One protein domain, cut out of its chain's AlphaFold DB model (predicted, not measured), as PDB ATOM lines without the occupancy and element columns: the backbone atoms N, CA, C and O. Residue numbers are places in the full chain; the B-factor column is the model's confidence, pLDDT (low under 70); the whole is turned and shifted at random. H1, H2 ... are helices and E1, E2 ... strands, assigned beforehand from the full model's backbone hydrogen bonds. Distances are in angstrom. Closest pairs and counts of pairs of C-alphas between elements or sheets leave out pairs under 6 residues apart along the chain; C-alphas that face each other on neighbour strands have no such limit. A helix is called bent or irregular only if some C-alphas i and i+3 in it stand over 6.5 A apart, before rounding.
ATOM      1  N   ARG A 484      74.881 -43.143 314.408       92.00
ATOM      2  CA  ARG A 484      76.286 -42.751 314.247       92.00
ATOM      3  C   ARG A 484      76.462 -41.246 314.461       92.00
ATOM      4  O   ARG A 484      75.843 -40.445 313.755       92.00
ATOM      5  N   HIS A 485      77.345 -40.866 315.379       94.69
ATOM      6  CA  HIS A 485      77.601 -39.461 315.690       94.69
ATOM      7  C   HIS A 485      78.969 -39.225 316.346       94.69
ATOM      8  O   HIS A 485      79.717 -40.168 316.594       94.69
ATOM      9  N   ALA A 486      79.329 -37.963 316.578       94.50
ATOM     10  CA  ALA A 486      80.549 -37.566 317.266       94.50
ATOM     11  C   ALA A 486      80.280 -37.297 318.753       94.50
ATOM     12  O   ALA A 486      79.447 -36.456 319.093       94.50
ATOM     13  N   SER A 487      81.044 -37.944 319.632       95.00
ATOM     14  CA  SER A 487      80.989 -37.726 321.081       95.00
ATOM     15  C   SER A 487      82.331 -37.210 321.599       95.00
ATOM     16  O   SER A 487      83.395 -37.584 321.098       95.00
ATOM     17  N   GLN A 488      82.290 -36.305 322.577       93.12
ATOM     18  CA  GLN A 488      83.484 -35.654 323.113       93.12
ATOM     19  C   GLN A 488      84.148 -36.513 324.198       93.12
ATOM     20  O   GLN A 488      83.490 -36.917 325.159       93.12
ATOM     21  N   THR A 489      85.452 -36.749 324.082       91.94
ATOM     22  CA  THR A 489      86.298 -37.395 325.097       91.94
ATOM     23  C   THR A 489      86.607 -36.433 326.252       91.94
ATOM     24  O   THR A 489      86.448 -35.219 326.095       91.94
ATOM     25  N   PRO A 490      87.100 -36.914 327.410       89.75
ATOM     26  CA  PRO A 490      87.525 -36.033 328.506       89.75
ATOM     27  C   PRO A 490      88.582 -35.001 328.094       89.75
ATOM     28  O   PRO A 490      88.517 -33.855 328.524       89.75
ATOM     29  N   SER A 491      89.485 -35.371 327.179       87.88
ATOM     30  CA  SER A 491      90.500 -34.477 326.602       87.88
ATOM     31  C   SER A 491      89.944 -33.401 325.654       87.88
ATOM     32  O   SER A 491      90.701 -32.616 325.083       87.88
ATOM     33  N   GLY A 492      88.627 -33.371 325.436       88.62
ATOM     34  CA  GLY A 492      87.946 -32.403 324.579       88.62
ATOM     35  C   GLY A 492      87.961 -32.742 323.085       88.62
ATOM     36  O   GLY A 492      87.387 -31.988 322.295       88.62
ATOM     37  N   VAL A 493      88.575 -33.862 322.693       90.56
ATOM     38  CA  VAL A 493      88.615 -34.360 321.310       90.56
ATOM     39  C   VAL A 493      87.301 -35.067 320.980       90.56
ATOM     40  O   VAL A 493      86.722 -35.738 321.821       90.56
ATOM     41  N   TYR A 494      86.820 -34.943 319.747       91.81
ATOM     42  CA  TYR A 494      85.642 -35.681 319.295       91.81
ATOM     43  C   TYR A 494      86.037 -36.998 318.632       91.81
ATOM     44  O   TYR A 494      86.922 -37.020 317.775       91.81
ATOM     45  N   GLN A 495      85.356 -38.079 319.008       92.12
ATOM     46  CA  GLN A 495      85.474 -39.398 318.386       92.12
ATOM     47  C   GLN A 495      84.140 -39.820 317.776       92.12
ATOM     48  O   GLN A 495      83.077 -39.500 318.307       92.12
ATOM     49  N   ILE A 496      84.201 -40.554 316.665       92.38
ATOM     50  CA  ILE A 496      83.003 -41.094 316.022       92.38
ATOM     51  C   ILE A 496      82.581 -42.373 316.745       92.38
ATOM     52  O   ILE A 496      83.362 -43.323 316.859       92.38
ATOM     53  N   VAL A 497      81.324 -42.402 317.171       94.25
ATOM     54  CA  VAL A 497      80.713 -43.513 317.893       94.25
ATOM     55  C   VAL A 497      79.494 -44.067 317.152       94.25
ATOM     56  O   VAL A 497      78.835 -43.358 316.389       94.25
ATOM     57  N   GLU A 498      79.206 -45.349 317.367       93.12
ATOM     58  CA  GLU A 498      77.995 -46.041 316.895       93.12
ATOM     59  C   GLU A 498      77.357 -46.816 318.051       93.12
ATOM     60  O   GLU A 498      78.043 -47.206 318.998       93.12
ATOM     61  N   ARG A 499      76.037 -47.022 318.009       93.38
ATOM     62  CA  ARG A 499      75.299 -47.648 319.109       93.38
ATOM     63  C   ARG A 499      75.745 -49.094 319.308       93.38
ATOM     64  O   ARG A 499      75.618 -49.924 318.412       93.38
ATOM     65  N   LEU A 500      76.224 -49.407 320.510       92.25
ATOM     66  CA  LEU A 500      76.725 -50.737 320.863       92.25
ATOM     67  C   LEU A 500      75.576 -51.746 320.995       92.25
ATOM     68  O   LEU A 500      75.682 -52.886 320.550       92.25
ATOM     69  N   THR A 501      74.459 -51.314 321.578       88.88
ATOM     70  CA  THR A 501      73.343 -52.181 321.986       88.88
ATOM     71  C   THR A 501      72.333 -52.465 320.873       88.88
ATOM     72  O   THR A 501      71.312 -53.115 321.113       88.88
ATOM     73  N   GLN A 502      72.598 -52.029 319.636       85.00
ATOM     74  CA  GLN A 502      71.686 -52.196 318.495       85.00
ATOM     75  C   GLN A 502      71.344 -53.669 318.187       85.00
ATOM     76  O   GLN A 502      70.293 -53.969 317.616       85.00
ATOM     77  N   SER A 503      72.201 -54.607 318.606       79.31
ATOM     78  CA  SER A 503      72.002 -56.053 318.467       79.31
ATOM     79  C   SER A 503      71.273 -56.711 319.650       79.31
ATOM     80  O   SER A 503      71.033 -57.919 319.610       79.31
ATOM     81  N   SER A 504      70.868 -55.957 320.681       85.38
ATOM     82  CA  SER A 504      70.240 -56.511 321.890       85.38
ATOM     83  C   SER A 504      68.924 -57.241 321.595       85.38
ATOM     84  O   SER A 504      68.124 -56.842 320.740       85.38
ATOM     85  N   TYR A 505      68.668 -58.344 322.302       82.88
ATOM     86  CA  TYR A 505      67.390 -59.061 322.221       82.88
ATOM     87  C   TYR A 505      66.224 -58.216 322.749       82.88
ATOM     88  O   TYR A 505      65.136 -58.288 322.178       82.88
ATOM     89  N   TYR A 506      66.485 -57.368 323.742       86.31
ATOM     90  CA  TYR A 506      65.498 -56.565 324.463       86.31
ATOM     91  C   TYR A 506      65.244 -55.240 323.755       86.31
ATOM     92  O   TYR A 506      66.188 -54.513 323.436       86.31
ATOM     93  N   ARG A 507      63.972 -54.922 323.496       84.00
ATOM     94  CA  ARG A 507      63.597 -53.790 322.642       84.00
ATOM     95  C   ARG A 507      64.107 -52.455 323.176       84.00
ATOM     96  O   ARG A 507      64.715 -51.714 322.413       84.00
ATOM     97  N   GLU A 508      63.900 -52.164 324.458       84.12
ATOM     98  CA  GLU A 508      64.309 -50.880 325.045       84.12
ATOM     99  C   GLU A 508      65.836 -50.718 325.099       84.12
ATOM    100  O   GLU A 508      66.350 -49.611 324.947       84.12
ATOM    101  N   MET A 509      66.587 -51.820 325.215       86.94
ATOM    102  CA  MET A 509      68.053 -51.779 325.173       86.94
ATOM    103  C   MET A 509      68.593 -51.412 323.792       86.94
ATOM    104  O   MET A 509      69.658 -50.805 323.709       86.94
ATOM    105  N   ARG A 510      67.871 -51.705 322.701       87.06
ATOM    106  CA  ARG A 510      68.305 -51.316 321.345       87.06
ATOM    107  C   ARG A 510      68.373 -49.808 321.148       87.06
ATOM    108  O   ARG A 510      69.073 -49.362 320.252       87.06
ATOM    109  N   GLU A 511      67.663 -49.042 321.971       87.56
ATOM    110  CA  GLU A 511      67.640 -47.577 321.944       87.56
ATOM    111  C   GLU A 511      68.415 -46.966 323.127       87.56
ATOM    112  O   GLU A 511      68.458 -45.744 323.293       87.56
ATOM    113  N   ALA A 512      69.084 -47.796 323.937       90.62
ATOM    114  CA  ALA A 512      69.921 -47.334 325.035       90.62
ATOM    115  C   ALA A 512      71.071 -46.450 324.515       90.62
ATOM    116  O   ALA A 512      71.709 -46.823 323.527       90.62
ATOM    117  N   PRO A 513      71.363 -45.297 325.152       94.06
ATOM    118  CA  PRO A 513      72.397 -44.363 324.708       94.06
ATOM    119  C   PRO A 513      73.799 -44.849 325.110       94.06
ATOM    120  O   PRO A 513      74.525 -44.172 325.836       94.06
ATOM    121  N   VAL A 514      74.136 -46.067 324.688       96.19
ATOM    122  CA  VAL A 514      75.408 -46.748 324.925       96.19
ATOM    123  C   VAL A 514      76.057 -46.987 323.569       96.19
ATOM    124  O   VAL A 514      75.509 -47.685 322.711       96.19
ATOM    125  N   TYR A 515      77.225 -46.395 323.371       96.50
ATOM    126  CA  TYR A 515      77.905 -46.334 322.084       96.50
ATOM    127  C   TYR A 515      79.343 -46.833 322.200       96.50
ATOM    128  O   TYR A 515      79.930 -46.849 323.280       96.50
ATOM    129  N   VAL A 516      79.924 -47.232 321.075       95.31
ATOM    130  CA  VAL A 516      81.311 -47.690 320.970       95.31
ATOM    131  C   VAL A 516      82.111 -46.794 320.032       95.31
ATOM    132  O   VAL A 516      81.595 -46.357 319.004       95.31
ATOM    133  N   SER A 517      83.373 -46.526 320.375       94.62
ATOM    134  CA  SER A 517      84.297 -45.750 319.541       94.62
ATOM    135  C   SER A 517      84.806 -46.585 318.369       94.62
ATOM    136  O   SER A 517      85.501 -47.590 318.544       94.62
ATOM    137  N   LEU A 518      84.484 -46.153 317.149       86.38
ATOM    138  CA  LEU A 518      84.888 -46.865 315.935       86.38
ATOM    139  C   LEU A 518      86.394 -46.777 315.680       86.38
ATOM    140  O   LEU A 518      86.989 -47.718 315.151       86.38
ATOM    141  N   ASP A 519      87.005 -45.646 316.026       85.12
ATOM    142  CA  ASP A 519      88.441 -45.445 315.845       85.12
ATOM    143  C   ASP A 519      89.239 -46.275 316.852       85.12
ATOM    144  O   ASP A 519      90.284 -46.822 316.504       85.12
ATOM    145  N   ASP A 520      88.733 -46.445 318.074       90.50
ATOM    146  CA  ASP A 520      89.371 -47.312 319.064       90.50
ATOM    147  C   ASP A 520      89.265 -48.788 318.674       90.50
ATOM    148  O   ASP A 520      90.295 -49.465 318.664       90.50
ATOM    149  N   ILE A 521      88.098 -49.260 318.207       85.50
ATOM    150  CA  ILE A 521      87.953 -50.630 317.678       85.50
ATOM    151  C   ILE A 521      88.961 -50.896 316.553       85.50
ATOM    152  O   ILE A 521      89.629 -51.931 316.543       85.50
ATOM    153  N   ARG A 522      89.102 -49.962 315.602       81.38
ATOM    154  CA  ARG A 522      90.052 -50.086 314.480       81.38
ATOM    155  C   ARG A 522      91.505 -50.208 314.942       81.38
ATOM    156  O   ARG A 522      92.305 -50.830 314.249       81.38
ATOM    157  N   ASN A 523      91.829 -49.631 316.095       84.06
ATOM    158  CA  ASN A 523      93.145 -49.705 316.724       84.06
ATOM    159  C   ASN A 523      93.259 -50.852 317.749       84.06
ATOM    160  O   ASN A 523      94.262 -50.931 318.453       84.06
ATOM    161  N   GLY A 524      92.261 -51.739 317.836       84.88
ATOM    162  CA  GLY A 524      92.260 -52.881 318.752       84.88
ATOM    163  C   GLY A 524      91.990 -52.524 320.216       84.88
ATOM    164  O   GLY A 524      92.340 -53.306 321.093       84.88
ATOM    165  N   ARG A 525      91.388 -51.359 320.490       89.50
ATOM    166  CA  ARG A 525      91.049 -50.890 321.841       89.50
ATOM    167  C   ARG A 525      89.545 -50.975 322.093       89.50
ATOM    168  O   ARG A 525      88.743 -50.590 321.245       89.50
ATOM    169  N   LEU A 526      89.167 -51.441 323.281       94.12
ATOM    170  CA  LEU A 526      87.774 -51.488 323.725       94.12
ATOM    171  C   LEU A 526      87.448 -50.215 324.499       94.12
ATOM    172  O   LEU A 526      87.916 -50.031 325.620       94.12
ATOM    173  N   ARG A 527      86.664 -49.327 323.888       95.00
ATOM    174  CA  ARG A 527      86.262 -48.057 324.494       95.00
ATOM    175  C   ARG A 527      84.874 -47.655 324.021       95.00
ATOM    176  O   ARG A 527      84.590 -47.680 322.824       95.00
ATOM    177  N   GLY A 528      84.013 -47.270 324.953       97.00
ATOM    178  CA  GLY A 528      82.646 -46.852 324.655       97.00
ATOM    179  C   GLY A 528      82.186 -45.739 325.568       97.00
ATOM    180  O   GLY A 528      82.855 -45.426 326.548       97.00
ATOM    181  N   VAL A 529      81.050 -45.143 325.228       97.62
ATOM    182  CA  VAL A 529      80.486 -43.987 325.918       97.62
ATOM    183  C   VAL A 529      79.013 -44.206 326.236       97.62
ATOM    184  O   VAL A 529      78.255 -44.745 325.430       97.62
ATOM    185  N   ILE A 530      78.610 -43.770 327.423       97.88
ATOM    186  CA  ILE A 530      77.220 -43.661 327.851       97.88
ATOM    187  C   ILE A 530      76.859 -42.185 327.851       97.88
ATOM    188  O   ILE A 530      77.478 -41.395 328.567       97.88
ATOM    189  N   GLU A 531      75.832 -41.825 327.093       95.94
ATOM    190  CA  GLU A 531      75.368 -40.444 327.007       95.94
ATOM    191  C   GLU A 531      74.096 -40.248 327.834       95.94
ATOM    192  O   GLU A 531      73.061 -40.892 327.624       95.94
ATOM    193  N   LYS A 532      74.172 -39.343 328.808       94.50
ATOM    194  CA  LYS A 532      73.057 -38.907 329.651       94.50
ATOM    195  C   LYS A 532      73.027 -37.379 329.713       94.50
ATOM    196  O   LYS A 532      74.044 -36.740 329.446       94.50
ATOM    197  N   PRO A 533      71.884 -36.755 330.053       91.69
ATOM    198  CA  PRO A 533      71.811 -35.302 330.183       91.69
ATOM    199  C   PRO A 533      72.948 -34.739 331.054       91.69
ATOM    200  O   PRO A 533      73.055 -35.042 332.239       91.69
ATOM    201  N   GLY A 534      73.831 -33.943 330.452       90.06
ATOM    202  CA  GLY A 534      74.954 -33.317 331.150       90.06
ATOM    203  C   GLY A 534      76.184 -34.202 331.407       90.06
ATOM    204  O   GLY A 534      77.186 -33.663 331.871       90.06
ATOM    205  N   ILE A 535      76.174 -35.504 331.091       93.19
ATOM    206  CA  ILE A 535      77.316 -36.407 331.333       93.19
ATOM    207  C   ILE A 535      77.539 -37.350 330.147       93.19
ATOM    208  O   ILE A 535      76.647 -38.117 329.784       93.19
ATOM    209  N   ASN A 536      78.771 -37.363 329.634       95.50
ATOM    210  CA  ASN A 536      79.283 -38.386 328.726       95.50
ATOM    211  C   ASN A 536      80.307 -39.240 329.484       95.50
ATOM    212  O   ASN A 536      81.424 -38.796 329.756       95.50
ATOM    213  N   PHE A 537      79.923 -40.457 329.864       96.81
ATOM    214  CA  PHE A 537      80.793 -41.365 330.611       96.81
ATOM    215  C   PHE A 537      81.472 -42.359 329.674       96.81
ATOM    216  O   PHE A 537      80.795 -43.180 329.061       96.81
ATOM    217  N   TRP A 538      82.797 -42.302 329.595       96.94
ATOM    218  CA  TRP A 538      83.615 -43.217 328.812       96.94
ATOM    219  C   TRP A 538      84.115 -44.381 329.672       96.94
ATOM    220  O   TRP A 538      84.663 -44.170 330.754       96.94
ATOM    221  N   LEU A 539      83.958 -45.606 329.167       97.12
ATOM    222  CA  LEU A 539      84.505 -46.821 329.767       97.12
ATOM    223  C   LEU A 539      85.442 -47.515 328.779       97.12
ATOM    224  O   LEU A 539      85.010 -47.978 327.714       97.12
ATOM    225  N   GLY A 540      86.716 -47.601 329.152       95.62
ATOM    226  CA  GLY A 540      87.754 -48.319 328.420       95.62
ATOM    227  C   GLY A 540      88.189 -49.605 329.118       95.62
ATOM    228  O   GLY A 540      88.053 -49.735 330.334       95.62
ATOM    229  N   VAL A 541      88.748 -50.544 328.354       94.25
ATOM    230  CA  VAL A 541      89.493 -51.696 328.878       94.25
ATOM    231  C   VAL A 541      90.892 -51.728 328.280       94.25
ATOM    232  O   VAL A 541      91.060 -51.642 327.063       94.25
ATOM    233  N   ASP A 542      91.877 -51.905 329.153       91.75
ATOM    234  CA  ASP A 542      93.249 -52.264 328.813       91.75
ATOM    235  C   ASP A 542      93.454 -53.770 329.066       91.75
ATOM    236  O   ASP A 542      93.258 -54.259 330.181       91.75
ATOM    237  N   ASN A 543      93.825 -54.505 328.016       90.75
ATOM    238  CA  ASN A 543      94.089 -55.948 328.045       90.75
ATOM    239  C   ASN A 543      95.434 -56.289 327.372       90.75
ATOM    240  O   ASN A 543      95.565 -57.332 326.731       90.75
ATOM    241  N   ASP A 544      96.439 -55.417 327.484       86.50
ATOM    242  CA  ASP A 544      97.706 -55.550 326.751       86.50
ATOM    243  C   ASP A 544      98.469 -56.858 327.038       86.50
ATOM    244  O   ASP A 544      99.048 -57.451 326.123       86.50
ATOM    245  N   ASN A 545      98.421 -57.371 328.276       81.94
ATOM    246  CA  ASN A 545      99.052 -58.654 328.627       81.94
ATOM    247  C   ASN A 545      98.319 -59.880 328.053       81.94
ATOM    248  O   ASN A 545      98.890 -60.971 328.036       81.94
ATOM    249  N   ARG A 546      97.071 -59.719 327.585       82.44
ATOM    250  CA  ARG A 546      96.219 -60.776 327.005       82.44
ATOM    251  C   ARG A 546      96.118 -62.053 327.848       82.44
ATOM    252  O   ARG A 546      95.900 -63.140 327.312       82.44
ATOM    253  N   SER A 547      96.246 -61.926 329.170       82.75
ATOM    254  CA  SER A 547      95.991 -63.020 330.115       82.75
ATOM    255  C   SER A 547      94.539 -63.500 330.027       82.75
ATOM    256  O   SER A 547      94.247 -64.679 330.229       82.75
ATOM    257  N   ILE A 548      93.636 -62.579 329.684       88.00
ATOM    258  CA  ILE A 548      92.241 -62.844 329.352       88.00
ATOM    259  C   ILE A 548      92.089 -62.835 327.822       88.00
ATOM    260  O   ILE A 548      92.567 -61.897 327.177       88.00
ATOM    261  N   PRO A 549      91.415 -63.834 327.216       88.38
ATOM    262  CA  PRO A 549      91.135 -63.829 325.783       88.38
ATOM    263  C   PRO A 549      90.348 -62.584 325.348       88.38
ATOM    264  O   PRO A 549      89.393 -62.195 326.021       88.38
ATOM    265  N   ASP A 550      90.678 -62.009 324.188       87.31
ATOM    266  CA  ASP A 550      90.040 -60.777 323.688       87.31
ATOM    267  C   ASP A 550      88.508 -60.902 323.558       87.31
ATOM    268  O   ASP A 550      87.776 -59.954 323.841       87.31
ATOM    269  N   SER A 551      87.995 -62.086 323.198       85.50
ATOM    270  CA  SER A 551      86.550 -62.365 323.143       85.50
ATOM    271  C   SER A 551      85.875 -62.270 324.517       85.50
ATOM    272  O   SER A 551      84.761 -61.755 324.639       85.50
ATOM    273  N   MET A 552      86.561 -62.726 325.565       86.31
ATOM    274  CA  MET A 552      86.094 -62.645 326.945       86.31
ATOM    275  C   MET A 552      86.183 -61.208 327.465       86.31
ATOM    276  O   MET A 552      85.210 -60.718 328.033       86.31
ATOM    277  N   ALA A 553      87.288 -60.508 327.189       90.56
ATOM    278  CA  ALA A 553      87.446 -59.095 327.531       90.56
ATOM    279  C   ALA A 553      86.343 -58.231 326.893       90.56
ATOM    280  O   ALA A 553      85.734 -57.412 327.580       90.56
ATOM    281  N   TYR A 554      86.016 -58.471 325.617       90.88
ATOM    282  CA  TYR A 554      84.893 -57.819 324.937       90.88
ATOM    283  C   TYR A 554      83.544 -58.123 325.602       90.88
ATOM    284  O   TYR A 554      82.750 -57.209 325.838       90.88
ATOM    285  N   THR A 555      83.282 -59.391 325.931       88.50
ATOM    286  CA  THR A 555      82.020 -59.808 326.570       88.50
ATOM    287  C   THR A 555      81.846 -59.143 327.937       88.50
ATOM    288  O   THR A 555      80.771 -58.641 328.253       88.50
ATOM    289  N   TRP A 556      82.911 -59.075 328.740       91.12
ATOM    290  CA  TRP A 556      82.874 -58.398 330.036       91.12
ATOM    291  C   TRP A 556      82.720 -56.888 329.889       91.12
ATOM    292  O   TRP A 556      81.856 -56.305 330.534       91.12
ATOM    293  N   TRP A 557      83.506 -56.256 329.016       93.94
ATOM    294  CA  TRP A 557      83.423 -54.817 328.760       93.94
ATOM    295  C   TRP A 557      82.024 -54.387 328.290       93.94
ATOM    296  O   TRP A 557      81.465 -53.439 328.840       93.94
ATOM    297  N   SER A 558      81.437 -55.109 327.329       92.19
ATOM    298  CA  SER A 558      80.097 -54.812 326.799       92.19
ATOM    299  C   SER A 558      78.998 -54.971 327.856       92.19
ATOM    300  O   SER A 558      78.152 -54.092 327.994       92.19
ATOM    301  N   GLY A 559      79.050 -56.020 328.682       90.88
ATOM    302  CA  GLY A 559      78.123 -56.163 329.810       90.88
ATOM    303  C   GLY A 559      78.296 -55.070 330.873       90.88
ATOM    304  O   GLY A 559      77.315 -54.524 331.383       90.88
ATOM    305  N   LEU A 560      79.543 -54.714 331.203       93.31
ATOM    306  CA  LEU A 560      79.856 -53.716 332.232       93.31
ATOM    307  C   LEU A 560      79.381 -52.319 331.837       93.31
ATOM    308  O   LEU A 560      78.780 -51.627 332.664       93.31
ATOM    309  N   ILE A 561      79.613 -51.906 330.587       94.75
ATOM    310  CA  ILE A 561      79.150 -50.600 330.108       94.75
ATOM    311  C   ILE A 561      77.615 -50.532 330.085       94.75
ATOM    312  O   ILE A 561      77.047 -49.516 330.487       94.75
ATOM    313  N   GLU A 562      76.923 -51.621 329.725       91.44
ATOM    314  CA  GLU A 562      75.457 -51.697 329.793       91.44
ATOM    315  C   GLU A 562      74.939 -51.517 331.230       91.44
ATOM    316  O   GLU A 562      74.029 -50.715 331.462       91.44
ATOM    317  N   LEU A 563      75.535 -52.191 332.226       90.75
ATOM    318  CA  LEU A 563      75.132 -52.012 333.629       90.75
ATOM    319  C   LEU A 563      75.414 -50.602 334.157       90.75
ATOM    320  O   LEU A 563      74.595 -50.048 334.901       90.75
ATOM    321  N   CYS A 564      76.532 -49.995 333.748       94.44
ATOM    322  CA  CYS A 564      76.886 -48.638 334.156       94.44
ATOM    323  C   CYS A 564      75.814 -47.613 333.756       94.44
ATOM    324  O   CYS A 564      75.629 -46.627 334.468       94.44
ATOM    325  N   GLN A 565      75.048 -47.853 332.683       91.88
ATOM    326  CA  GLN A 565      74.051 -46.909 332.163       91.88
ATOM    327  C   GLN A 565      73.065 -46.424 333.227       91.88
ATOM    328  O   GLN A 565      72.712 -45.242 333.257       91.88
ATOM    329  N   SER A 566      72.587 -47.338 334.073       90.31
ATOM    330  CA  SER A 566      71.604 -47.001 335.104       90.31
ATOM    331  C   SER A 566      72.237 -46.153 336.213       90.31
ATOM    332  O   SER A 566      71.636 -45.175 336.645       90.31
ATOM    333  N   GLY A 567      73.478 -46.461 336.611       93.56
ATOM    334  CA  GLY A 567      74.205 -45.688 337.622       93.56
ATOM    335  C   GLY A 567      74.577 -44.291 337.137       93.56
ATOM    336  O   GLY A 567      74.334 -43.314 337.838       93.56
ATOM    337  N   ILE A 568      75.064 -44.168 335.898       95.25
ATOM    338  CA  ILE A 568      75.333 -42.862 335.274       95.25
ATOM    339  C   ILE A 568      74.041 -42.044 335.123       95.25
ATOM    340  O   ILE A 568      74.069 -40.827 335.286       95.25
ATOM    341  N   GLY A 569      72.899 -42.698 334.875       93.31
ATOM    342  CA  GLY A 569      71.583 -42.054 334.898       93.31
ATOM    343  C   GLY A 569      71.269 -41.394 336.244       93.31
ATOM    344  O   GLY A 569      70.924 -40.217 336.266       93.31
ATOM    345  N   LEU A 570      71.481 -42.103 337.359       93.50
ATOM    346  CA  LEU A 570      71.290 -41.553 338.708       93.50
ATOM    347  C   LEU A 570      72.215 -40.359 338.984       93.50
ATOM    348  O   LEU A 570      71.776 -39.349 339.534       93.50
ATOM    349  N   ILE A 571      73.484 -40.445 338.566       93.38
ATOM    350  CA  ILE A 571      74.436 -39.331 338.697       93.38
ATOM    351  C   ILE A 571      73.939 -38.121 337.895       93.38
ATOM    352  O   ILE A 571      73.849 -37.024 338.445       93.38
ATOM    353  N   SER A 572      73.561 -38.321 336.631       92.44
ATOM    354  CA  SER A 572      73.036 -37.277 335.743       92.44
ATOM    355  C   SER A 572      71.781 -36.599 336.311       92.44
ATOM    356  O   SER A 572      71.693 -35.376 336.301       92.44
ATOM    357  N   GLU A 573      70.843 -37.356 336.883       91.81
ATOM    358  CA  GLU A 573      69.621 -36.808 337.490       91.81
ATOM    359  C   GLU A 573      69.883 -36.043 338.798       91.81
ATOM    360  O   GLU A 573      69.144 -35.116 339.137       91.81
ATOM    361  N   SER A 574      70.942 -36.402 339.531       88.25
ATOM    362  CA  SER A 574      71.295 -35.768 340.809       88.25
ATOM    363  C   SER A 574      71.965 -34.398 340.674       88.25
ATOM    364  O   SER A 574      71.995 -33.634 341.639       88.25
ATOM    365  N   CYS A 575      72.484 -34.052 339.491       80.81
ATOM    366  CA  CYS A 575      73.208 -32.805 339.272       80.81
ATOM    367  C   CYS A 575      72.684 -32.029 338.055       80.81
ATOM    368  O   CYS A 575      72.558 -32.538 336.947       80.81
ATOM    369  N   ALA A 576      72.403 -30.737 338.244       75.19
ATOM    370  CA  ALA A 576      72.014 -29.849 337.151       75.19
ATOM    371  C   ALA A 576      73.266 -29.329 336.429       75.19
ATOM    372  O   ALA A 576      73.782 -28.253 336.741       75.19
ATOM    373  N   ILE A 577      73.769 -30.104 335.472       76.31
ATOM    374  CA  ILE A 577      74.940 -29.729 334.678       76.31
ATOM    375  C   ILE A 577      74.501 -28.887 333.470       76.31
ATOM    376  O   ILE A 577      73.745 -29.348 332.619       76.31
ATOM    377  N   GLN A 578      74.992 -27.645 333.379       73.00
ATOM    378  CA  GLN A 578      74.693 -26.752 332.247       73.00
ATOM    379  C   GLN A 578      75.441 -27.138 330.961       73.00
ATOM    380  O   GLN A 578      74.870 -27.035 329.879       73.00
ATOM    381  N   ASN A 579      76.695 -27.588 331.084       82.38
ATOM    382  CA  ASN A 579      77.546 -28.005 329.967       82.38
ATOM    383  C   ASN A 579      77.964 -29.458 330.158       82.38
ATOM    384  O   ASN A 579      78.575 -29.763 331.183       82.38
ATOM    385  N   THR A 580      77.690 -30.314 329.173       88.50
ATOM    386  CA  THR A 580      78.031 -31.740 329.220       88.50
ATOM    387  C   THR A 580      79.473 -31.967 329.662       88.50
ATOM    388  O   THR A 580      80.400 -31.374 329.114       88.50
ATOM    389  N   GLN A 581      79.652 -32.808 330.677       91.56
ATOM    390  CA  GLN A 581      80.956 -33.201 331.190       91.56
ATOM    391  C   GLN A 581      81.340 -34.576 330.664       91.56
ATOM    392  O   GLN A 581      80.612 -35.543 330.882       91.56
ATOM    393  N   SER A 582      82.508 -34.667 330.034       93.69
ATOM    394  CA  SER A 582      83.087 -35.947 329.627       93.69
ATOM    395  C   SER A 582      84.056 -36.455 330.688       93.69
ATOM    396  O   SER A 582      85.013 -35.760 331.035       93.69
ATOM    397  N   VAL A 583      83.800 -37.646 331.217       93.94
ATOM    398  CA  VAL A 583      84.604 -38.315 332.258       93.94
ATOM    399  C   VAL A 583      84.936 -39.731 331.804       93.94
ATOM    400  O   VAL A 583      84.182 -40.303 331.017       93.94
ATOM    401  N   GLU A 584      86.051 -40.288 332.266       95.38
ATOM    402  CA  GLU A 584      86.527 -41.595 331.802       95.38
ATOM    403  C   GLU A 584      87.066 -42.471 332.923       95.38
ATOM    404  O   GLU A 584      87.761 -42.004 333.826       95.38
ATOM    405  N   VAL A 585      86.767 -43.766 332.823       96.75
ATOM    406  CA  VAL A 585      87.404 -44.814 333.616       96.75
ATOM    407  C   VAL A 585      87.959 -45.887 332.679       96.75
ATOM    408  O   VAL A 585      87.259 -46.365 331.785       96.75
ATOM    409  N   ILE A 586      89.212 -46.282 332.895       95.38
ATOM    410  CA  ILE A 586      89.869 -47.392 332.194       95.38
ATOM    411  C   ILE A 586      90.018 -48.553 333.173       95.38
ATOM    412  O   ILE A 586      90.603 -48.398 334.243       95.38
ATOM    413  N   LEU A 587      89.499 -49.725 332.815       95.50
ATOM    414  CA  LEU A 587      89.699 -50.957 333.576       95.50
ATOM    415  C   LEU A 587      90.909 -51.705 333.013       95.50
ATOM    416  O   LEU A 587      90.890 -52.112 331.853       95.50
ATOM    417  N   SER A 588      91.949 -51.915 333.817       94.12
ATOM    418  CA  SER A 588      93.123 -52.684 333.390       94.12
ATOM    419  C   SER A 588      93.016 -54.137 333.850       94.12
ATOM    420  O   SER A 588      92.959 -54.434 335.049       94.12
ATOM    421  N   PHE A 589      92.996 -55.047 332.874       93.38
ATOM    422  CA  PHE A 589      92.980 -56.503 333.042       93.38
ATOM    423  C   PHE A 589      94.387 -57.111 333.017       93.38
ATOM    424  O   PHE A 589      94.538 -58.329 333.100       93.38
ATOM    425  N   CYS A 590      95.424 -56.279 332.929       90.50
ATOM    426  CA  CYS A 590      96.800 -56.711 332.712       90.50
ATOM    427  C   CYS A 590      97.346 -57.658 333.792       90.50
ATOM    428  O   CYS A 590      98.151 -58.531 333.469       90.50
ATOM    429  N   ASP A 591      96.910 -57.526 335.046       93.06
ATOM    430  CA  ASP A 591      97.381 -58.397 336.132       93.06
ATOM    431  C   ASP A 591      96.497 -59.626 336.361       93.06
ATOM    432  O   ASP A 591      96.888 -60.496 337.139       93.06
ATOM    433  N   LEU A 592      95.328 -59.719 335.714       93.12
ATOM    434  CA  LEU A 592      94.431 -60.861 335.877       93.12
ATOM    435  C   LEU A 592      95.112 -62.152 335.415       93.12
ATOM    436  O   LEU A 592      95.854 -62.168 334.433       93.12
ATOM    437  N   VAL A 593      94.807 -63.252 336.101       91.44
ATOM    438  CA  VAL A 593      95.203 -64.602 335.678       91.44
ATOM    439  C   VAL A 593      94.043 -65.305 334.964       91.44
ATOM    440  O   VAL A 593      92.879 -64.947 335.183       91.44
ATOM    441  N   PRO A 594      94.314 -66.316 334.117       87.69
ATOM    442  CA  PRO A 594      93.264 -67.140 333.527       87.69
ATOM    443  C   PRO A 594      92.325 -67.717 334.593       87.69
ATOM    444  O   PRO A 594      92.772 -68.129 335.660       87.69
ATOM    445  N   ILE A 595      91.030 -67.849 334.285       83.44
ATOM    446  CA  ILE A 595      90.006 -68.311 335.247       83.44
ATOM    447  C   ILE A 595      90.332 -69.665 335.910       83.44
ATOM    448  O   ILE A 595      89.903 -69.930 337.027       83.44
ATOM    449  N   LYS A 596      91.116 -70.520 335.237       82.56
ATOM    450  CA  LYS A 596      91.562 -71.828 335.750       82.56
ATOM    451  C   LYS A 596      92.621 -71.724 336.858       82.56
ATOM    452  O   LYS A 596      92.816 -72.691 337.585       82.56
ATOM    453  N   GLU A 597      93.308 -70.591 336.951       89.12
ATOM    454  CA  GLU A 597      94.371 -70.307 337.926       89.12
ATOM    455  C   GLU A 597      93.868 -69.479 339.118       89.12
ATOM    456  O   GLU A 597      94.613 -69.246 340.066       89.12
ATOM    457  N   VAL A 598      92.607 -69.041 339.084       89.00
ATOM    458  CA  VAL A 598      91.972 -68.275 340.160       89.00
ATOM    459  C   VAL A 598      91.814 -69.154 341.398       89.00
ATOM    460  O   VAL A 598      91.274 -70.259 341.317       89.00
ATOM    461  N   ASP A 599      92.241 -68.643 342.554       89.50
ATOM    462  CA  ASP A 599      92.091 -69.317 343.843       89.50
ATOM    463  C   ASP A 599      90.902 -68.718 344.621       89.50
ATOM    464  O   ASP A 599      91.045 -67.675 345.279       89.50
ATOM    465  N   PRO A 600      89.724 -69.375 344.605       86.19
ATOM    466  CA  PRO A 600      88.539 -68.895 345.309       86.19
ATOM    467  C   PRO A 600      88.653 -69.022 346.835       86.19
ATOM    468  O   PRO A 600      87.772 -68.549 347.547       86.19
ATOM    469  N   THR A 601      89.719 -69.629 347.367       87.88
ATOM    470  CA  THR A 601      89.935 -69.789 348.816       87.88
ATOM    471  C   THR A 601      90.888 -68.748 349.405       87.88
ATOM    472  O   THR A 601      90.797 -68.441 350.591       87.88
ATOM    473  N   SER A 602      91.773 -68.167 348.589       90.25
ATOM    474  CA  SER A 602      92.732 -67.149 349.032       90.25
ATOM    475  C   SER A 602      92.134 -65.746 349.021       90.25
ATOM    476  O   SER A 602      91.741 -65.271 347.960       90.25
ATOM    477  N   GLU A 603      92.142 -65.051 350.161       89.31
ATOM    478  CA  GLU A 603      91.728 -63.640 350.291       89.31
ATOM    479  C   GLU A 603      92.770 -62.632 349.763       89.31
ATOM    480  O   GLU A 603      92.513 -61.430 349.703       89.31
ATOM    481  N   GLU A 604      93.965 -63.092 349.380       92.81
ATOM    482  CA  GLU A 604      95.016 -62.217 348.856       92.81
ATOM    483  C   GLU A 604      94.734 -61.795 347.404       92.81
ATOM    484  O   GLU A 604      94.199 -62.564 346.605       92.81
ATOM    485  N   ASN A 605      95.148 -60.573 347.044       92.56
ATOM    486  CA  ASN A 605      95.078 -60.023 345.682       92.56
ATOM    487  C   ASN A 605      93.667 -60.007 345.051       92.56
ATOM    488  O   ASN A 605      93.536 -60.118 343.833       92.56
ATOM    489  N   ARG A 606      92.614 -59.873 345.870       93.81
ATOM    490  CA  ARG A 606      91.208 -59.759 345.436       93.81
ATOM    491  C   ARG A 606      90.718 -58.322 345.227       93.81
ATOM    492  O   ARG A 606      89.534 -58.117 344.980       93.81
ATOM    493  N   GLY A 607      91.582 -57.327 345.386       94.25
ATOM    494  CA  GLY A 607      91.228 -55.915 345.273       94.25
ATOM    495  C   GLY A 607      91.582 -55.309 343.916       94.25
ATOM    496  O   GLY A 607      91.789 -55.993 342.914       94.25
ATOM    497  N   PHE A 608      91.693 -53.990 343.910       95.12
ATOM    498  CA  PHE A 608      92.130 -53.190 342.775       95.12
ATOM    499  C   PHE A 608      93.033 -52.057 343.267       95.12
ATOM    500  O   PHE A 608      93.070 -51.741 344.460       95.12
ATOM    501  N   VAL A 609      93.772 -51.448 342.346       93.06
ATOM    502  CA  VAL A 609      94.566 -50.243 342.594       93.06
ATOM    503  C   VAL A 609      94.130 -49.170 341.610       93.06
ATOM    504  O   VAL A 609      94.216 -49.372 340.399       93.06
ATOM    505  N   THR A 610      93.707 -48.027 342.138       92.00
ATOM    506  CA  THR A 610      93.262 -46.888 341.331       92.00
ATOM    507  C   THR A 610      94.326 -45.809 341.319       92.00
ATOM    508  O   THR A 610      94.883 -45.458 342.361       92.00
ATOM    509  N   HIS A 611      94.630 -45.303 340.132       89.94
ATOM    510  CA  HIS A 611      95.570 -44.212 339.930       89.94
ATOM    511  C   HIS A 611      95.112 -43.340 338.765       89.94
ATOM    512  O   HIS A 611      94.377 -43.785 337.887       89.94
ATOM    513  N   GLU A 612      95.554 -42.090 338.780       82.81
ATOM    514  CA  GLU A 612      95.293 -41.137 337.712       82.81
ATOM    515  C   GLU A 612      96.432 -41.203 336.687       82.81
ATOM    516  O   GLU A 612      97.607 -41.107 337.052       82.81
ATOM    517  N   GLU A 613      96.089 -41.382 335.416       75.62
ATOM    518  CA  GLU A 613      97.024 -41.440 334.293       75.62
ATOM    519  C   GLU A 613      96.491 -40.547 333.166       75.62
ATOM    520  O   GLU A 613      95.390 -40.767 332.671       75.62
ATOM    521  N   ASP A 614      97.241 -39.501 332.799       66.06
ATOM    522  CA  ASP A 614      96.867 -38.528 331.756       66.06
ATOM    523  C   ASP A 614      95.421 -37.982 331.880       66.06
ATOM    524  O   ASP A 614      94.686 -37.922 330.898       66.06
ATOM    525  N   GLU A 615      95.017 -37.575 333.094       65.00
ATOM    526  CA  GLU A 615      93.664 -37.085 333.453       65.00
ATOM    527  C   GLU A 615      92.546 -38.153 333.439       65.00
ATOM    528  O   GLU A 615      91.386 -37.839 333.721       65.00
ATOM    529  N   ASN A 616      92.881 -39.423 333.184       75.44
ATOM    530  CA  ASN A 616      91.955 -40.554 333.248       75.44
ATOM    531  C   ASN A 616      92.121 -41.339 334.553       75.44
ATOM    532  O   ASN A 616      93.224 -41.480 335.081       75.44
ATOM    533  N   GLN A 617      91.027 -41.910 335.062       88.38
ATOM    534  CA  GLN A 617      91.081 -42.821 336.208       88.38
ATOM    535  C   GLN A 617      91.300 -44.257 335.721       88.38
ATOM    536  O   GLN A 617      90.454 -44.816 335.021       88.38
ATOM    537  N   CYS A 618      92.428 -44.861 336.094       94.12
ATOM    538  CA  CYS A 618      92.770 -46.239 335.758       94.12
ATOM    539  C   CYS A 618      92.563 -47.151 336.974       94.12
ATOM    540  O   CYS A 618      93.228 -46.999 338.002       94.12
ATOM    541  N   VAL A 619      91.649 -48.117 336.846       96.06
ATOM    542  CA  VAL A 619      91.332 -49.130 337.862       96.06
ATOM    543  C   VAL A 619      92.004 -50.440 337.463       96.06
ATOM    544  O   VAL A 619      91.538 -51.163 336.579       96.06
ATOM    545  N   ARG A 620      93.122 -50.757 338.116       95.06
ATOM    546  CA  ARG A 620      93.916 -51.958 337.840       95.06
ATOM    547  C   ARG A 620      93.478 -53.106 338.739       95.06
ATOM    548  O   ARG A 620      93.667 -53.044 339.955       95.06
ATOM    549  N   LEU A 621      92.885 -54.142 338.148       95.44
ATOM    550  CA  LEU A 621      92.389 -55.306 338.885       95.44
ATOM    551  C   LEU A 621      93.554 -56.204 339.294       95.44
ATOM    552  O   LEU A 621      94.397 -56.528 338.466       95.44
ATOM    553  N   GLN A 622      93.607 -56.608 340.563       95.81
ATOM    554  CA  GLN A 622      94.661 -57.497 341.052       95.81
ATOM    555  C   GLN A 622      94.482 -58.928 340.529       95.81
ATOM    556  O   GLN A 622      93.394 -59.332 340.120       95.81
ATOM    557  N   SER A 623      95.551 -59.724 340.586       94.44
ATOM    558  CA  SER A 623      95.612 -61.040 339.944       94.44
ATOM    559  C   SER A 623      94.509 -62.017 340.340       94.44
ATOM    560  O   SER A 623      94.013 -62.736 339.477       94.44
ATOM    561  N   ASN A 624      94.068 -62.012 341.600       94.62
ATOM    562  CA  ASN A 624      93.014 -62.898 342.094       94.62
ATOM    563  C   ASN A 624      91.633 -62.215 342.172       94.62
ATOM    564  O   ASN A 624      90.721 -62.739 342.809       94.62
ATOM    565  N   PHE A 625      91.434 -61.055 341.527       94.94
ATOM    566  CA  PHE A 625      90.164 -60.313 341.569       94.94
ATOM    567  C   PHE A 625      88.966 -61.146 341.088       94.94
ATOM    568  O   PHE A 625      87.860 -61.006 341.612       94.94
ATOM    569  N   LEU A 626      89.184 -62.058 340.133       92.50
ATOM    570  CA  LEU A 626      88.127 -62.920 339.602       92.50
ATOM    571  C   LEU A 626      87.521 -63.870 340.652       92.50
ATOM    572  O   LEU A 626      86.387 -64.316 340.477       92.50
ATOM    573  N   ALA A 627      88.219 -64.126 341.767       92.69
ATOM    574  CA  ALA A 627      87.693 -64.913 342.883       92.69
ATOM    575  C   ALA A 627      86.409 -64.304 343.474       92.69
ATOM    576  O   ALA A 627      85.539 -65.043 343.931       92.69
ATOM    577  N   ASN A 628      86.231 -62.979 343.385       93.00
ATOM    578  CA  ASN A 628      85.026 -62.294 343.870       93.00
ATOM    579  C   ASN A 628      83.748 -62.654 343.085       93.00
ATOM    580  O   ASN A 628      82.648 -62.357 343.556       93.00
ATOM    581  N   PHE A 629      83.868 -63.285 341.911       91.25
ATOM    582  CA  PHE A 629      82.730 -63.763 341.115       91.25
ATOM    583  C   PHE A 629      82.400 -65.248 341.364       91.25
ATOM    584  O   PHE A 629      81.372 -65.731 340.884       91.25
ATOM    585  N   VAL A 630      83.223 -65.974 342.136       89.06
ATOM    586  CA  VAL A 630      83.065 -67.417 342.424       89.06
ATOM    587  C   VAL A 630      82.183 -67.655 343.660       89.06
ATOM    588  O   VAL A 630      82.527 -68.398 344.572       89.06
ATOM    589  N   GLN A 631      81.036 -66.986 343.711       86.19
ATOM    590  CA  GLN A 631      80.029 -67.103 344.775       86.19
ATOM    591  C   GLN A 631      78.658 -66.676 344.251       86.19
ATOM    592  O   GLN A 631      78.585 -66.191 343.124       86.19
ATOM    593  N   VAL A 632      77.586 -66.853 345.030       85.56
ATOM    594  CA  VAL A 632      76.204 -66.530 344.618       85.56
ATOM    595  C   VAL A 632      75.960 -65.018 344.611       85.56
ATOM    596  O   VAL A 632      75.321 -64.501 343.692       85.56
ATOM    597  N   GLU A 633      76.491 -64.305 345.598       88.00
ATOM    598  CA  GLU A 633      76.359 -62.860 345.752       88.00
ATOM    599  C   GLU A 633      77.160 -62.088 344.691       88.00
ATOM    600  O   GLU A 633      78.233 -62.503 344.250       88.00
ATOM    601  N   ASN A 634      76.670 -60.909 344.313       90.56
ATOM    602  CA  ASN A 634      77.272 -60.031 343.302       90.56
ATOM    603  C   ASN A 634      78.420 -59.159 343.849       90.56
ATOM    604  O   ASN A 634      78.524 -57.972 343.538       90.56
ATOM    605  N   ILE A 635      79.282 -59.730 344.699       91.75
ATOM    606  CA  ILE A 635      80.364 -58.988 345.371       91.75
ATOM    607  C   ILE A 635      81.349 -58.412 344.350       91.75
ATOM    608  O   ILE A 635      81.715 -57.243 344.458       91.75
ATOM    609  N   GLY A 636      81.750 -59.200 343.345       92.31
ATOM    610  CA  GLY A 636      82.652 -58.746 342.287       92.31
ATOM    611  C   GLY A 636      82.091 -57.555 341.508       92.31
ATOM    612  O   GLY A 636      82.782 -56.550 341.346       92.31
ATOM    613  N   GLU A 637      80.822 -57.621 341.093       93.12
ATOM    614  CA  GLU A 637      80.145 -56.513 340.413       93.12
ATOM    615  C   GLU A 637      80.010 -55.273 341.308       93.12
ATOM    616  O   GLU A 637      80.279 -54.161 340.850       93.12
ATOM    617  N   ARG A 638      79.647 -55.445 342.587       94.62
ATOM    618  CA  ARG A 638      79.535 -54.343 343.559       94.62
ATOM    619  C   ARG A 638      80.875 -53.645 343.794       94.62
ATOM    620  O   ARG A 638      80.914 -52.417 343.787       94.62
ATOM    621  N   LEU A 639      81.959 -54.404 343.980       94.62
ATOM    622  CA  LEU A 639      83.309 -53.858 344.168       94.62
ATOM    623  C   LEU A 639      83.775 -53.097 342.925       94.62
ATOM    624  O   LEU A 639      84.224 -51.959 343.038       94.62
ATOM    625  N   LEU A 640      83.632 -53.706 341.743       94.94
ATOM    626  CA  LEU A 640      84.084 -53.113 340.487       94.94
ATOM    627  C   LEU A 640      83.292 -51.852 340.133       94.94
ATOM    628  O   LEU A 640      83.882 -50.808 339.871       94.94
ATOM    629  N   LEU A 641      81.957 -51.926 340.136       95.06
ATOM    630  CA  LEU A 641      81.133 -50.771 339.776       95.06
ATOM    631  C   LEU A 641      81.149 -49.692 340.859       95.06
ATOM    632  O   LEU A 641      81.105 -48.512 340.527       95.06
ATOM    633  N   GLY A 642      81.259 -50.065 342.137       95.81
ATOM    634  CA  GLY A 642      81.456 -49.100 343.218       95.81
ATOM    635  C   GLY A 642      82.702 -48.255 343.000       95.81
ATOM    636  O   GLY A 642      82.647 -47.034 343.123       95.81
ATOM    637  N   GLU A 643      83.789 -48.892 342.577       96.31
ATOM    638  CA  GLU A 643      85.036 -48.217 342.247       96.31
ATOM    639  C   GLU A 643      84.940 -47.343 340.985       96.31
ATOM    640  O   GLU A 643      85.422 -46.206 340.977       96.31
ATOM    641  N   VAL A 644      84.252 -47.823 339.944       96.56
ATOM    642  CA  VAL A 644      83.956 -47.029 338.740       96.56
ATOM    643  C   VAL A 644      83.160 -45.772 339.103       96.56
ATOM    644  O   VAL A 644      83.548 -44.667 338.726       96.56
ATOM    645  N   PHE A 645      82.072 -45.899 339.871       96.56
ATOM    646  CA  PHE A 645      81.253 -44.744 340.252       96.56
ATOM    647  C   PHE A 645      81.977 -43.809 341.216       96.56
ATOM    648  O   PHE A 645      81.826 -42.596 341.087       96.56
ATOM    649  N   ARG A 646      82.797 -44.334 342.136       95.62
ATOM    650  CA  ARG A 646      83.671 -43.513 342.984       95.62
ATOM    651  C   ARG A 646      84.607 -42.659 342.125       95.62
ATOM    652  O   ARG A 646      84.642 -41.446 342.303       95.62
ATOM    653  N   SER A 647      85.269 -43.272 341.145       94.94
ATOM    654  CA  SER A 647      86.170 -42.590 340.206       94.94
ATOM    655  C   SER A 647      85.457 -41.521 339.368       94.94
ATOM    656  O   SER A 647      86.013 -40.452 339.114       94.94
ATOM    657  N   VAL A 648      84.214 -41.777 338.946       94.19
ATOM    658  CA  VAL A 648      83.380 -40.793 338.231       94.19
ATOM    659  C   VAL A 648      83.010 -39.614 339.134       94.19
ATOM    660  O   VAL A 648      83.134 -38.464 338.716       94.19
ATOM    661  N   LEU A 649      82.568 -39.880 340.366       93.94
ATOM    662  CA  LEU A 649      82.210 -38.836 341.329       93.94
ATOM    663  C   LEU A 649      83.416 -37.948 341.664       93.94
ATOM    664  O   LEU A 649      83.287 -36.729 341.632       93.94
ATOM    665  N   GLU A 650      84.597 -38.531 341.878       92.44
ATOM    666  CA  GLU A 650      85.833 -37.782 342.149       92.44
ATOM    667  C   GLU A 650      86.242 -36.872 340.984       92.44
ATOM    668  O   GLU A 650      86.639 -35.724 341.199       92.44
ATOM    669  N   GLN A 651      86.083 -37.336 339.738       92.12
ATOM    670  CA  GLN A 651      86.312 -36.510 338.548       92.12
ATOM    671  C   GLN A 651      85.315 -35.348 338.425       92.12
ATOM    672  O   GLN A 651      85.677 -34.270 337.957       92.12
ATOM    673  N   LEU A 652      84.053 -35.540 338.814       91.12
ATOM    674  CA  LEU A 652      83.059 -34.463 338.807       91.12
ATOM    675  C   LEU A 652      83.323 -33.454 339.935       91.12
ATOM    676  O   LEU A 652      83.261 -32.242 339.710       91.12
ATOM    677  N   GLU A 653      83.686 -33.935 341.124       90.69
ATOM    678  CA  GLU A 653      84.023 -33.099 342.277       90.69
ATOM    679  C   GLU A 653      85.268 -32.240 342.025       90.69
ATOM    680  O   GLU A 653      85.263 -31.052 342.359       90.69
ATOM    681  N   SER A 654      86.301 -32.787 341.371       89.19
ATOM    682  CA  SER A 654      87.505 -32.029 340.996       89.19
ATOM    683  C   SER A 654      87.204 -30.883 340.020       89.19
ATOM    684  O   SER A 654      87.907 -29.870 340.007       89.19
ATOM    685  N   ARG A 655      86.100 -30.989 339.268       88.88
ATOM    686  CA  ARG A 655      85.559 -29.953 338.370       88.88
ATOM    687  C   ARG A 655      84.538 -29.031 339.048       88.88
ATOM    688  O   ARG A 655      83.942 -28.179 338.390       88.88
ATOM    689  N   GLY A 656      84.341 -29.167 340.360       88.56
ATOM    690  CA  GLY A 656      83.442 -28.332 341.158       88.56
ATOM    691  C   GLY A 656      81.961 -28.713 341.065       88.56
ATOM    692  O   GLY A 656      81.109 -27.904 341.435       88.56
ATOM    693  N   ILE A 657      81.636 -29.914 340.580       88.75
ATOM    694  CA  ILE A 657      80.260 -30.405 340.449       88.75
ATOM    695  C   ILE A 657      79.956 -31.328 341.624       88.75
ATOM    696  O   ILE A 657      80.498 -32.422 341.727       88.75
ATOM    697  N   GLN A 658      79.061 -30.888 342.509       86.31
ATOM    698  CA  GLN A 658      78.583 -31.707 343.622       86.31
ATOM    699  C   GLN A 658      77.274 -32.400 343.247       86.31
ATOM    700  O   GLN A 658      76.298 -31.741 342.895       86.31
ATOM    701  N   THR A 659      77.256 -33.726 343.352       83.00
ATOM    702  CA  THR A 659      76.088 -34.567 343.040       83.00
ATOM    703  C   THR A 659      75.216 -34.827 344.269       83.00
ATOM    704  O   THR A 659      74.020 -35.068 344.149       83.00
ATOM    705  N   GLY A 660      75.801 -34.783 345.472       83.50
ATOM    706  CA  GLY A 660      75.118 -35.162 346.714       83.50
ATOM    707  C   GLY A 660      74.849 -36.669 346.847       83.50
ATOM    708  O   GLY A 660      74.183 -37.073 347.798       83.50
ATOM    709  N   LEU A 661      75.372 -37.480 345.922       88.19
ATOM    710  CA  LEU A 661      75.352 -38.939 345.964       88.19
ATOM    711  C   LEU A 661      76.716 -39.463 346.411       88.19
ATOM    712  O   LEU A 661      77.745 -38.923 346.007       88.19
ATOM    713  N   ASN A 662      76.736 -40.552 347.178       91.88
ATOM    714  CA  ASN A 662      77.941 -41.372 347.319       91.88
ATOM    715  C   ASN A 662      77.857 -42.614 346.409       91.88
ATOM    716  O   ASN A 662      76.781 -43.010 345.957       91.88
ATOM    717  N   HIS A 663      79.003 -43.237 346.123       93.00
ATOM    718  CA  HIS A 663      79.048 -44.422 345.260       93.00
ATOM    719  C   HIS A 663      78.275 -45.614 345.856       93.00
ATOM    720  O   HIS A 663      77.644 -46.354 345.106       93.00
ATOM    721  N   GLU A 664      78.253 -45.769 347.187       94.00
ATOM    722  CA  GLU A 664      77.498 -46.825 347.881       94.00
ATOM    723  C   GLU A 664      75.991 -46.738 347.594       94.00
ATOM    724  O   GLU A 664      75.376 -47.747 347.276       94.00
ATOM    725  N   GLN A 665      75.402 -45.537 347.604       92.88
ATOM    726  CA  GLN A 665      73.992 -45.308 347.267       92.88
ATOM    727  C   GLN A 665      73.672 -45.717 345.827       92.88
ATOM    728  O   GLN A 665      72.605 -46.273 345.565       92.88
ATOM    729  N   ILE A 666      74.588 -45.451 344.890       94.12
ATOM    730  CA  ILE A 666      74.431 -45.837 343.482       94.12
ATOM    731  C   ILE A 666      74.483 -47.365 343.363       94.12
ATOM    732  O   ILE A 666      73.600 -47.964 342.752       94.12
ATOM    733  N   VAL A 667      75.480 -47.998 343.986       94.44
ATOM    734  CA  VAL A 667      75.641 -49.459 344.014       94.44
ATOM    735  C   VAL A 667      74.427 -50.128 344.660       94.44
ATOM    736  O   VAL A 667      73.858 -51.037 344.067       94.44
ATOM    737  N   ASP A 668      73.964 -49.667 345.819       92.62
ATOM    738  CA  ASP A 668      72.809 -50.255 346.505       92.62
ATOM    739  C   ASP A 668      71.505 -50.076 345.718       92.62
ATOM    740  O   ASP A 668      70.657 -50.971 345.716       92.62
ATOM    741  N   SER A 669      71.356 -48.964 344.989       90.44
ATOM    742  CA  SER A 669      70.231 -48.783 344.068       90.44
ATOM    743  C   SER A 669      70.296 -49.744 342.878       90.44
ATOM    744  O   SER A 669      69.252 -50.213 342.423       90.44
ATOM    745  N   LEU A 670      71.492 -50.013 342.346       88.50
ATOM    746  CA  LEU A 670      71.682 -50.900 341.199       88.50
ATOM    747  C   LEU A 670      71.575 -52.372 341.569       88.50
ATOM    748  O   LEU A 670      71.028 -53.135 340.789       88.50
ATOM    749  N   PHE A 671      72.070 -52.762 342.740       90.44
ATOM    750  CA  PHE A 671      72.207 -54.151 343.172       90.44
ATOM    751  C   PHE A 671      71.238 -54.503 344.306       90.44
ATOM    752  O   PHE A 671      71.590 -55.236 345.231       90.44
ATOM    753  N   SER A 672      70.006 -53.990 344.238       84.19
ATOM    754  CA  SER A 672      68.927 -54.354 345.170       84.19
ATOM    755  C   SER A 672      68.528 -55.836 345.081       84.19
ATOM    756  O   SER A 672      68.019 -56.396 346.051       84.19
TER     757      SER A 672
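AT A GLANCE: This is residues 484 to 672 of the 1065 residues of an uncharacterized protein of Marinobacter vinifirmus (UniProt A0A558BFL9). A curled sheet of eight strands, like part of a barrel, is covered on one face by two long helices, H4 and H6, with H7 packed on both, away from the sheet. Over its other face the first strands, E1 and E2, fold back at E3, and short H3 lies on that face too. The printed part has 189 residues with seven named helices and eight named strands, in the order E1 E2 H1 H2 E3 H3 E4 E5 H4 E6 E7 E8 H5 H6 H7; the class is mixed, helices and strands. The mixed sheet runs E1 E2 E3 E4 E5 E6 E8 E7. The whole is compact, with a radius of gyration of the C-alphas of 16.2 A and spans of 48 by 37 by 37 A.

IN THESE COORDINATES: Find C-alpha 485 at (77.601, -39.461, 315.690), where E1 begins, running to 488; E2 is 494 to 499. Next come H1, 500 to 503, irregular with C-alphas 500 and 503 7.5 A apart, H2, 508 to 511, E3, 514 to 517, and H3, 518 to 522. E4, 526 to 532, and E5, 535 to 542, span 20.2 A and 22.6 A. From C-alpha 550 at (90.040, -60.777, 323.688) H4 runs 35.6 A to 574, with a kink of 32 degrees near 564. E6 is 581 to 588, 23.1 A; E7 is 608 to 613, E8 616 to 621, H5 625 to 629. H6, 635 to 654, spans 28.2 A; H7, 663 to 670, ends at (71.682, -50.900, 341.199).

HOW THE PARTS SIT: The strongly twisted sheet is a folded sheet, bent back on itself: E1 and E2 face E4 E5 E6 E8 E7, with E3 as hinge. Look for N 537 and O 530, 2.9 A, in the hairpin E4 and E5, and N 538 and O 583, 2.8 A, between parallel E5 and E6. E5, H4, E6 form a strand-helix-strand unit, parallel neighbours joined through a helix, with a left-handed crossover. H4 lies over E4 and E5, height 7.7 A; H6 is on the same face, H3 on the opposite face. The hub H6 touches H7, closest C-alphas Arg 646 and His 663, 5.2 A, at a steep tilt of 51 degrees, opposite ways. H6 touches H5, C-alphas Asn 628 and Gly 636, 4.6 A. H1 only grazes the sheet; H2 is not on it. Every O i to N i+4 pair is within hydrogen-bond range in H3, H6 and H7, 19 of 21 in H4 and 0 of 1 in H5, which has 2 of 2 O i to N i+3 pairs; H1 and H2 are too short for an i+4 pair.

THE WHOLE: The farthest C-alphas, Gln 578 and Thr 601, are 48.6 A apart. The printed part has no cut; the long link is E6 to E7, residues 589 to 607. Mean pLDDT of the printed part is 90.4, with residues 614 to 615 under 70.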